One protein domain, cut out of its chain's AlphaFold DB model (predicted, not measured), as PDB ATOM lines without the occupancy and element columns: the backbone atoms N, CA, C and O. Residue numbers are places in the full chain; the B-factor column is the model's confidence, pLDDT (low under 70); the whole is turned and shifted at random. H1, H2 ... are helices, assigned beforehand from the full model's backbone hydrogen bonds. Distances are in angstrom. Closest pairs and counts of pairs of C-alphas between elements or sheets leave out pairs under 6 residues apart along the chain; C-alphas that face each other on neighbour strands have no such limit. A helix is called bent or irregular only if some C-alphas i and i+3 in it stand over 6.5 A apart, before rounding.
ATOM      1  N   ALA A  64      44.402 -40.872 -15.184       62.19
ATOM      2  CA  ALA A  64      43.691 -39.786 -14.504       62.19
ATOM      3  C   ALA A  64      44.654 -38.714 -13.965       62.19
ATOM      4  O   ALA A  64      44.372 -37.525 -14.079       62.19
ATOM      5  N   VAL A  65      45.813 -39.121 -13.434       70.06
ATOM      6  CA  VAL A  65      46.849 -38.189 -12.953       70.06
ATOM      7  C   VAL A  65      47.536 -37.481 -14.122       70.06
ATOM      8  O   VAL A  65      47.728 -36.272 -14.064       70.06
ATOM      9  N   LEU A  66      47.849 -38.196 -15.206       72.88
ATOM     10  CA  LEU A  66      48.411 -37.607 -16.424       72.88
ATOM     11  C   LEU A  66      47.403 -36.704 -17.136       72.88
ATOM     12  O   LEU A  66      47.798 -35.675 -17.663       72.88
ATOM     13  N   PHE A  67      46.111 -37.038 -17.116       75.12
ATOM     14  CA  PHE A  67      45.052 -36.186 -17.652       75.12
ATOM     15  C   PHE A  67      44.861 -34.936 -16.795       75.12
ATOM     16  O   PHE A  67      44.799 -33.846 -17.342       75.12
ATOM     17  N   ALA A  68      44.852 -35.050 -15.464       66.81
ATOM     18  CA  ALA A  68      44.799 -33.886 -14.581       66.81
ATOM     19  C   ALA A  68      46.043 -32.994 -14.728       66.81
ATOM     20  O   ALA A  68      45.911 -31.776 -14.777       66.81
ATOM     21  N   ALA A  69      47.235 -33.581 -14.866       64.12
ATOM     22  CA  ALA A  69      48.473 -32.847 -15.123       64.12
ATOM     23  C   ALA A  69      48.489 -32.205 -16.520       64.12
ATOM     24  O   ALA A  69      48.908 -31.061 -16.660       64.12
ATOM     25  N   ALA A  70      47.984 -32.894 -17.546       69.75
ATOM     26  CA  ALA A  70      47.846 -32.350 -18.893       69.75
ATOM     27  C   ALA A  70      46.792 -31.237 -18.946       69.75
ATOM     28  O   ALA A  70      47.033 -30.220 -19.576       69.75
ATOM     29  N   VAL A  71      45.664 -31.371 -18.246       70.12
ATOM     30  CA  VAL A  71      44.660 -30.306 -18.104       70.12
ATOM     31  C   VAL A  71      45.241 -29.128 -17.323       70.12
ATOM     32  O   VAL A  71      45.032 -27.988 -17.718       70.12
ATOM     33  N   ALA A  72      46.026 -29.370 -16.271       59.44
ATOM     34  CA  ALA A  72      46.727 -28.305 -15.562       59.44
ATOM     35  C   ALA A  72      47.710 -27.567 -16.490       59.44
ATOM     36  O   ALA A  72      47.663 -26.347 -16.572       59.44
ATOM     37  N   LEU A  73      48.527 -28.283 -17.263       64.25
ATOM     38  CA  LEU A  73      49.481 -27.676 -18.200       64.25
ATOM     39  C   LEU A  73      48.795 -26.966 -19.380       64.25
ATOM     40  O   LEU A  73      49.216 -25.887 -19.778       64.25
ATOM     41  N   VAL A  74      47.723 -27.540 -19.929       70.00
ATOM     42  CA  VAL A  74      47.032 -27.012 -21.118       70.00
ATOM     43  C   VAL A  74      46.052 -25.893 -20.771       70.00
ATOM     44  O   VAL A  74      45.771 -25.062 -21.624       70.00
ATOM     45  N   VAL A  75      45.523 -25.843 -19.545       67.12
ATOM     46  CA  VAL A  75      44.510 -24.847 -19.161       67.12
ATOM     47  C   VAL A  75      45.068 -23.799 -18.207       67.12
ATOM     48  O   VAL A  75      44.765 -22.623 -18.382       67.12
ATOM     49  N   VAL A  76      45.891 -24.173 -17.223       64.12
ATOM     50  CA  VAL A  76      46.324 -23.238 -16.168       64.12
ATOM     51  C   VAL A  76      47.441 -22.318 -16.653       64.12
ATOM     52  O   VAL A  76      47.366 -21.117 -16.405       64.12
ATOM     53  N   GLU A  77      48.430 -22.823 -17.392       63.56
ATOM     54  CA  GLU A  77      49.520 -21.981 -17.911       63.56
ATOM     55  C   GLU A  77      49.071 -20.899 -18.910       63.56
ATOM     56  O   GLU A  77      49.473 -19.738 -18.748       63.56
ATOM     57  N   PRO A  78      48.207 -21.181 -19.911       71.56
ATOM     58  CA  PRO A  78      47.733 -20.118 -20.788       71.56
ATOM     59  C   PRO A  78      46.819 -19.141 -20.049       71.56
ATOM     60  O   PRO A  78      46.876 -17.949 -20.342       71.56
ATOM     61  N   LEU A  79      46.039 -19.583 -19.051       69.19
ATOM     62  CA  LEU A  79      45.244 -18.661 -18.233       69.19
ATOM     63  C   LEU A  79      46.127 -17.730 -17.406       69.19
ATOM     64  O   LEU A  79      45.835 -16.541 -17.325       69.19
ATOM     65  N   GLN A  80      47.210 -18.245 -16.818       71.06
ATOM     66  CA  GLN A  80      48.187 -17.423 -16.108       71.06
ATOM     67  C   GLN A  80      48.837 -16.416 -17.056       71.06
ATOM     68  O   GLN A  80      48.906 -15.237 -16.730       71.06
ATOM     69  N   THR A  81      49.229 -16.842 -18.257       75.81
ATOM     70  CA  THR A  81      49.840 -15.957 -19.261       75.81
ATOM     71  C   THR A  81      48.874 -14.859 -19.713       75.81
ATOM     72  O   THR A  81      49.242 -13.684 -19.754       75.81
ATOM     73  N   ILE A  82      47.612 -15.212 -19.981       79.12
ATOM     74  CA  ILE A  82      46.554 -14.251 -20.319       79.12
ATOM     75  C   ILE A  82      46.324 -13.291 -19.147       79.12
ATOM     76  O   ILE A  82      46.300 -12.079 -19.357       79.12
ATOM     77  N   LEU A  83      46.239 -13.801 -17.915       79.81
ATOM     78  CA  LEU A  83      46.055 -12.986 -16.715       79.81
ATOM     79  C   LEU A  83      47.220 -12.008 -16.514       79.81
ATOM     80  O   LEU A  83      46.976 -10.819 -16.330       79.81
ATOM     81  N   PHE A  84      48.472 -12.462 -16.622       76.81
ATOM     82  CA  PHE A  84      49.656 -11.604 -16.515       76.81
ATOM     83  C   PHE A  84      49.718 -10.561 -17.633       76.81
ATOM     84  O   PHE A  84      50.047  -9.408 -17.363       76.81
ATOM     85  N   SER A  85      49.353 -10.923 -18.866       81.50
ATOM     86  CA  SER A  85      49.314  -9.975 -19.988       81.50
ATOM     87  C   SER A  85      48.237  -8.897 -19.808       81.50
ATOM     88  O   SER A  85      48.503  -7.714 -20.021       81.50
ATOM     89  N   ALA A  86      47.048  -9.279 -19.334       78.38
ATOM     90  CA  ALA A  86      45.955  -8.355 -19.056       78.38
ATOM     91  C   ALA A  86      46.302  -7.423 -17.888       78.38
ATOM     92  O   ALA A  86      46.042  -6.221 -17.948       78.38
ATOM     93  N   LEU A  87      46.951  -7.962 -16.853       82.88
ATOM     94  CA  LEU A  87      47.420  -7.197 -15.703       82.88
ATOM     95  C   LEU A  87      48.537  -6.223 -16.109       82.88
ATOM     96  O   LEU A  87      48.507  -5.063 -15.707       82.88
ATOM     97  N   GLY A  88      49.455  -6.645 -16.984       79.12
ATOM     98  CA  GLY A  88      50.483  -5.785 -17.572       79.12
ATOM     99  C   GLY A  88      49.905  -4.639 -18.408       79.12
ATOM    100  O   GLY A  88      50.327  -3.494 -18.249       79.12
ATOM    101  N   ALA A  89      48.895  -4.908 -19.242       81.06
ATOM    102  CA  ALA A  89      48.204  -3.875 -20.014       81.06
ATOM    103  C   ALA A  89      47.468  -2.869 -19.108       81.06
ATOM    104  O   ALA A  89      47.553  -1.662 -19.328       81.06
ATOM    105  N   LEU A  90      46.805  -3.348 -18.050       81.00
ATOM    106  CA  LEU A  90      46.158  -2.503 -17.039       81.00
ATOM    107  C   LEU A  90      47.161  -1.602 -16.310       81.00
ATOM    108  O   LEU A  90      46.901  -0.410 -16.141       81.00
ATOM    109  N   VAL A  91      48.319  -2.146 -15.924       80.94
ATOM    110  CA  VAL A  91      49.402  -1.371 -15.300       80.94
ATOM    111  C   VAL A  91      49.925  -0.305 -16.262       80.94
ATOM    112  O   VAL A  91      50.079   0.846 -15.862       80.94
ATOM    113  N   LEU A  92      50.138  -0.643 -17.537       82.00
ATOM    114  CA  LEU A  92      50.604   0.313 -18.542       82.00
ATOM    115  C   LEU A  92      49.605   1.462 -18.748       82.00
ATOM    116  O   LEU A  92      49.999   2.626 -18.743       82.00
ATOM    117  N   VAL A  93      48.312   1.150 -18.879       83.81
ATOM    118  CA  VAL A  93      47.250   2.162 -19.001       83.81
ATOM    119  C   VAL A  93      47.205   3.058 -17.761       83.81
ATOM    120  O   VAL A  93      47.108   4.277 -17.895       83.81
ATOM    121  N   ALA A  94      47.338   2.490 -16.561       77.50
ATOM    122  CA  ALA A  94      47.385   3.259 -15.319       77.50
ATOM    123  C   ALA A  94      48.610   4.194 -15.250       77.50
ATOM    124  O   ALA A  94      48.493   5.340 -14.809       77.50
ATOM    125  N   VAL A  95      49.776   3.752 -15.733       81.25
ATOM    126  CA  VAL A  95      50.987   4.587 -15.813       81.25
ATOM    127  C   VAL A  95      50.802   5.728 -16.817       81.25
ATOM    128  O   VAL A  95      51.064   6.884 -16.493       81.25
ATOM    129  N   LEU A  96      50.281   5.450 -18.013       84.00
ATOM    130  CA  LEU A  96      50.035   6.491 -19.019       84.00
ATOM    131  C   LEU A  96      48.991   7.512 -18.544       84.00
ATOM    132  O   LEU A  96      49.160   8.715 -18.741       84.00
ATOM    133  N   TYR A  97      47.942   7.050 -17.865       82.06
ATOM    134  CA  TYR A  97      46.919   7.919 -17.289       82.06
ATOM    135  C   TYR A  97      47.471   8.801 -16.159       82.06
ATOM    136  O   TYR A  97      47.170   9.994 -16.108       82.06
ATOM    137  N   THR A  98      48.329   8.259 -15.286       79.12
ATOM    138  CA  THR A  98      48.983   9.063 -14.238       79.12
ATOM    139  C   THR A  98      49.948  10.092 -14.825       79.12
ATOM    140  O   THR A  98      49.955  11.231 -14.359       79.12
ATOM    141  N   MET A  99      50.689   9.756 -15.889       80.81
ATOM    142  CA  MET A  99      51.525  10.717 -16.624       80.81
ATOM    143  C   MET A  99      50.702  11.840 -17.268       80.81
ATOM    144  O   MET A  99      51.068  13.009 -17.153       80.81
ATOM    145  N   TYR A 100      49.577  11.505 -17.907       85.88
ATOM    146  CA  TYR A 100      48.664  12.492 -18.487       85.88
ATOM    147  C   TYR A 100      48.113  13.448 -17.419       85.88
ATOM    148  O   TYR A 100      48.215  14.666 -17.561       85.88
ATOM    149  N   LEU A 101      47.601  12.908 -16.307       74.69
ATOM    150  CA  LEU A 101      47.078  13.716 -15.203       74.69
ATOM    151  C   LEU A 101      48.149  14.596 -14.549       74.69
ATOM    152  O   LEU A 101      47.852  15.737 -14.194       74.69
ATOM    153  N   ALA A 102      49.382  14.101 -14.410       76.94
ATOM    154  CA  ALA A 102      50.499  14.885 -13.879       76.94
ATOM    155  C   ALA A 102      50.792  16.126 -14.736       76.94
ATOM    156  O   ALA A 102      51.132  17.175 -14.191       76.94
ATOM    157  N   ALA A 103      50.635  16.011 -16.059       81.38
ATOM    158  CA  ALA A 103      50.865  17.102 -16.999       81.38
ATOM    159  C   ALA A 103      49.714  18.123 -17.030       81.38
ATOM    160  O   ALA A 103      49.969  19.313 -17.210       81.38
ATOM    161  N   THR A 104      48.460  17.686 -16.857       87.62
ATOM    162  CA  THR A 104      47.285  18.565 -17.011       87.62
ATOM    163  C   THR A 104      46.752  19.151 -15.703       87.62
ATOM    164  O   THR A 104      46.284  20.285 -15.702       87.62
ATOM    165  N   ASP A 105      46.773  18.398 -14.594       89.56
ATOM    166  CA  ASP A 105      46.237  18.844 -13.298       89.56
ATOM    167  C   ASP A 105      46.864  18.068 -12.113       89.56
ATOM    168  O   ASP A 105      46.329  17.047 -11.655       89.56
ATOM    169  N   PRO A 106      47.985  18.557 -11.549       83.94
ATOM    170  CA  PRO A 106      48.697  17.861 -10.478       83.94
ATOM    171  C   PRO A 106      47.908  17.806  -9.162       83.94
ATOM    172  O   PRO A 106      48.116  16.906  -8.347       83.94
ATOM    173  N   ARG A 107      46.973  18.741  -8.932       87.69
ATOM    174  CA  ARG A 107      46.141  18.748  -7.715       87.69
ATOM    175  C   ARG A 107      45.079  17.661  -7.780       87.69
ATOM    176  O   ARG A 107      44.796  17.027  -6.761       87.69
ATOM    177  N   ARG A 108      44.505  17.435  -8.964       83.88
ATOM    178  CA  ARG A 108      43.592  16.318  -9.206       83.88
ATOM    179  C   ARG A 108      44.310  14.979  -9.078       83.88
ATOM    180  O   ARG A 108      43.797  14.114  -8.371       83.88
ATOM    181  N   LEU A 109      45.515  14.852  -9.646       80.75
ATOM    182  CA  LEU A 109      46.343  13.655  -9.475       80.75
ATOM    183  C   LEU A 109      46.575  13.355  -7.991       80.75
ATOM    184  O   LEU A 109      46.277  12.251  -7.565       80.75
ATOM    185  N   ALA A 110      46.998  14.340  -7.190       81.12
ATOM    186  CA  ALA A 110      47.260  14.142  -5.761       81.12
ATOM    187  C   ALA A 110      46.037  13.612  -4.982       81.12
ATOM    188  O   ALA A 110      46.171  12.722  -4.137       81.12
ATOM    189  N   ARG A 111      44.829  14.121  -5.279       86.75
ATOM    190  CA  ARG A 111      43.578  13.652  -4.648       86.75
ATOM    191  C   ARG A 111      43.202  12.244  -5.100       86.75
ATOM    192  O   ARG A 111      42.848  11.415  -4.263       86.75
ATOM    193  N   GLU A 112      43.287  11.972  -6.402       84.06
ATOM    194  CA  GLU A 112      42.974  10.653  -6.959       84.06
ATOM    195  C   GLU A 112      43.980   9.600  -6.466       84.06
ATOM    196  O   GLU A 112      43.566   8.531  -6.021       84.06
ATOM    197  N   THR A 113      45.278   9.919  -6.404       78.31
ATOM    198  CA  THR A 113      46.309   9.017  -5.865       78.31
ATOM    199  C   THR A 113      46.129   8.749  -4.379       78.31
ATOM    200  O   THR A 113      46.295   7.609  -3.952       78.31
ATOM    201  N   ALA A 114      45.746   9.755  -3.584       81.94
ATOM    202  CA  ALA A 114      45.461   9.552  -2.166       81.94
ATOM    203  C   ALA A 114      44.257   8.615  -1.975       81.94
ATOM    204  O   ALA A 114      44.322   7.678  -1.184       81.94
ATOM    205  N   HIS A 115      43.183   8.809  -2.748       85.75
ATOM    206  CA  HIS A 115      41.989   7.968  -2.665       85.75
ATOM    207  C   HIS A 115      42.244   6.521  -3.121       85.75
ATOM    208  O   HIS A 115      41.801   5.575  -2.465       85.75
ATOM    209  N   VAL A 116      42.979   6.342  -4.224       82.81
ATOM    210  CA  VAL A 116      43.365   5.018  -4.733       82.81
ATOM    211  C   VAL A 116      44.301   4.317  -3.751       82.81
ATOM    212  O   VAL A 116      44.073   3.149  -3.451       82.81
ATOM    213  N   SER A 117      45.284   5.026  -3.188       80.38
ATOM    214  CA  SER A 117      46.207   4.475  -2.188       80.38
ATOM    215  C   SER A 117      45.454   3.917  -0.979       80.38
ATOM    216  O   SER A 117      45.611   2.742  -0.651       80.38
ATOM    217  N   THR A 118      44.534   4.690  -0.389       86.50
ATOM    218  CA  THR A 118      43.730   4.227   0.754       86.50
ATOM    219  C   THR A 118      42.895   2.990   0.412       86.50
ATOM    220  O   THR A 118      42.824   2.050   1.203       86.50
ATOM    221  N   ARG A 119      42.283   2.945  -0.780       88.50
ATOM    222  CA  ARG A 119      41.488   1.785  -1.222       88.50
ATOM    223  C   ARG A 119      42.330   0.541  -1.486       88.50
ATOM    224  O   ARG A 119      41.870  -0.560  -1.185       88.50
ATOM    225  N   VAL A 120      43.523   0.700  -2.056       80.62
ATOM    226  CA  VAL A 120      44.445  -0.413  -2.322       80.62
ATOM    227  C   VAL A 120      44.988  -0.970  -1.011       80.62
ATOM    228  O   VAL A 120      44.937  -2.180  -0.816       80.62
ATOM    229  N   VAL A 121      45.423  -0.105  -0.087       85.00
ATOM    230  CA  VAL A 121      45.894  -0.521   1.246       85.00
ATOM    231  C   VAL A 121      44.806  -1.310   1.978       85.00
ATOM    232  O   VAL A 121      45.068  -2.423   2.424       85.00
ATOM    233  N   SER A 122      43.566  -0.808   1.992       90.50
ATOM    234  CA  SER A 122      42.433  -1.505   2.615       90.50
ATOM    235  C   SER A 122      42.170  -2.890   2.002       90.50
ATOM    236  O   SER A 122      42.006  -3.856   2.743       90.50
ATOM    237  N   HIS A 123      42.189  -3.031   0.671       86.44
ATOM    238  CA  HIS A 123      42.005  -4.343   0.032       86.44
ATOM    239  C   HIS A 123      43.145  -5.317   0.342       86.44
ATOM    240  O   HIS A 123      42.894  -6.505   0.539       86.44
ATOM    241  N   VAL A 124      44.391  -4.833   0.383       84.19
ATOM    242  CA  VAL A 124      45.555  -5.662   0.722       84.19
ATOM    243  C   VAL A 124      45.453  -6.172   2.159       84.19
ATOM    244  O   VAL A 124      45.719  -7.349   2.403       84.19
ATOM    245  N   GLU A 125      45.024  -5.330   3.099       90.56
ATOM    246  CA  GLU A 125      44.798  -5.732   4.491       90.56
ATOM    247  C   GLU A 125      43.680  -6.774   4.605       90.56
ATOM    248  O   GLU A 125      43.910  -7.845   5.166       90.56
ATOM    249  N   THR A 126      42.521  -6.548   3.976       92.00
ATOM    250  CA  THR A 126      41.419  -7.528   3.963       92.00
ATOM    251  C   THR A 126      41.837  -8.858   3.330       92.00
ATOM    252  O   THR A 126      41.495  -9.935   3.828       92.00
ATOM    253  N   PHE A 127      42.611  -8.819   2.244       88.62
ATOM    254  CA  PHE A 127      43.125 -10.030   1.606       88.62
ATOM    255  C   PHE A 127      44.096 -10.782   2.524       88.62
ATOM    256  O   PHE A 127      43.988 -12.001   2.680       88.62
ATOM    257  N   ARG A 128      45.000 -10.061   3.196       88.69
ATOM    258  CA  ARG A 128      45.928 -10.636   4.176       88.69
ATOM    259  C   ARG A 128      45.187 -11.279   5.348       88.69
ATOM    260  O   ARG A 128      45.550 -12.380   5.760       88.69
ATOM    261  N   GLU A 129      44.148 -10.631   5.865       94.12
ATOM    262  CA  GLU A 129      43.298 -11.177   6.926       94.12
ATOM    263  C   GLU A 129      42.548 -12.429   6.477       94.12
ATOM    264  O   GLU A 129      42.464 -13.394   7.237       94.12
ATOM    265  N   THR A 130      42.066 -12.448   5.233       93.38
ATOM    266  CA  THR A 130      41.385 -13.607   4.643       93.38
ATOM    267  C   THR A 130      42.335 -14.794   4.517       93.38
ATOM    268  O   THR A 130      42.008 -15.886   4.976       93.38
ATOM    269  N   ILE A 131      43.547 -14.585   3.987       87.12
ATOM    270  CA  ILE A 131      44.575 -15.634   3.926       87.12
ATOM    271  C   ILE A 131      44.932 -16.125   5.331       87.12
ATOM    272  O   ILE A 131      45.012 -17.332   5.560       87.12
ATOM    273  N   ALA A 132      45.109 -15.217   6.293       89.69
ATOM    274  CA  ALA A 132      45.400 -15.597   7.671       89.69
ATOM    275  C   ALA A 132      44.244 -16.391   8.310       89.69
ATOM    276  O   ALA A 132      44.490 -17.338   9.054       89.69
ATOM    277  N   ALA A 133      42.989 -16.037   8.022       89.12
ATOM    278  CA  ALA A 133      41.810 -16.747   8.507       89.12
ATOM    279  C   ALA A 133      41.682 -18.146   7.892       89.12
ATOM    280  O   ALA A 133      41.406 -19.096   8.620       89.12
ATOM    281  N   GLU A 134      41.938 -18.290   6.593       91.19
ATOM    282  CA  GLU A 134      41.959 -19.593   5.922       91.19
ATOM    283  C   GLU A 134      43.098 -20.478   6.435       91.19
ATOM    284  O   GLU A 134      42.874 -21.650   6.722       91.19
ATOM    285  N   HIS A 135      44.288 -19.921   6.676       83.50
ATOM    286  CA  HIS A 135      45.371 -20.656   7.334       83.50
ATOM    287  C   HIS A 135      44.983 -21.124   8.740       83.50
ATOM    288  O   HIS A 135      45.222 -22.283   9.072       83.50
ATOM    289  N   ARG A 136      44.340 -20.268   9.550       85.50
ATOM    290  CA  ARG A 136      43.831 -20.663  10.875       85.50
ATOM    291  C   ARG A 136      42.775 -21.763  10.777       85.50
ATOM    292  O   ARG A 136      42.856 -22.727  11.526       85.50
ATOM    293  N   ARG A 137      41.826 -21.665   9.840       81.25
ATOM    294  CA  ARG A 137      40.820 -22.714   9.589       81.25
ATOM    295  C   ARG A 137      41.460 -24.020   9.140       81.25
ATOM    296  O   ARG A 137      41.045 -25.076   9.599       81.25
ATOM    297  N   ALA A 138      42.467 -23.963   8.271       76.12
ATOM    298  CA  ALA A 138      43.208 -25.136   7.828       76.12
ATOM    299  C   ALA A 138      44.000 -25.767   8.982       76.12
ATOM    300  O   ALA A 138      44.005 -26.987   9.119       76.12
ATOM    301  N   GLU A 139      44.615 -24.962   9.851       77.50
ATOM    302  CA  GLU A 139      45.270 -25.455  11.067       77.50
ATOM    303  C   GLU A 139      44.280 -26.027  12.088       77.50
ATOM    304  O   GLU A 139      44.568 -27.046  12.709       77.50
ATOM    305  N   GLU A 140      43.105 -25.425  12.256       72.38
ATOM    306  CA  GLU A 140      42.052 -25.934  13.141       72.38
ATOM    307  C   GLU A 140      41.381 -27.190  12.590       72.38
ATOM    308  O   GLU A 140      41.113 -28.116  13.347       72.38
ATOM    309  N   ALA A 141      41.173 -27.283  11.280       69.19
ATOM    310  CA  ALA A 141      40.745 -28.518  10.630       69.19
ATOM    311  C   ALA A 141      41.823 -29.610  10.726       69.19
ATOM    312  O   ALA A 141      41.506 -30.799  10.738       69.19
ATOM    313  N   ARG A 142      43.095 -29.208  10.826       69.31
ATOM    314  CA  ARG A 142      44.237 -30.089  11.087       69.31
ATOM    315  C   ARG A 142      44.396 -30.422  12.573       69.31
ATOM    316  O   ARG A 142      45.089 -31.393  12.880       69.31
ATOM    317  N   LYS A 143      43.756 -29.688  13.499       52.16
ATOM    318  CA  LYS A 143      43.697 -30.098  14.908       52.16
ATOM    319  C   LYS A 143      42.892 -31.398  14.978       52.16
ATOM    320  O   LYS A 143      41.730 -31.422  14.571       52.16
TER     321      LYS A 143
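AT A GLANCE: This is residues 64 to 143 of the 292 residues of the protein "Hypothetical protein" of Diacronema lutheri (UniProt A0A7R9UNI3). Two long helices, H1 and H2, make a narrow, flat V: they meet at a tight turn, and from there the two arms spread apart, with nothing filling the space between them. Residues 64 to 96 and 114 to 143 stand free, as the two arms of the V. The printed part has 80 residues with two named helices, H1 then H2, and no named strand; the class is all helix. It is extended, with a radius of gyration of the C-alphas of 20.0 A, and spans 58 by 35 by 7 A.

HOW THE PARTS SIT: Begin with H1, residues 64 to 104, and go on to H2, residues 106 to 142: the two form a helical hairpin. They run opposite ways at a shallow tilt of 24 degrees. Look near the turn for the place where H1 and H2 touch: H1 does so with residues 98 to 102 alone and H2 with residues 108 to 109 alone. Their closest C-alphas, those of Leu 101 and Leu 109, are 5.8 A apart, while the helix centres are 20.3 A apart. Along the backbone of H2 you will find every O i to N i+4 pair within hydrogen-bond range; in H1 it is 35 of 37.

IN THESE COORDINATES: Find C-alpha 64 at (43.691, -39.786, -14.504); from there H1 runs 58.5 A to C-alpha 104 at (47.285, 18.565, -17.011). H1 is neither bent nor irregular, but only just: C-alphas 74 and 77 are 6.5 A apart. From C-alpha 106, H2 runs 52.8 A to C-alpha 142 at (44.237, -30.089, 11.087).

THE WHOLE: The two C-alphas farthest apart, those of Ala 64 and Arg 107, are 59.0 A apart. The printed part has no cut, and the link from H1 to H2, one residue, is tight. The mean pLDDT of the printed part is 79.3; look for values under 70 at residues 64, 68 to 70, 72 to 73, 75 to 77, 79 and 141 to 143.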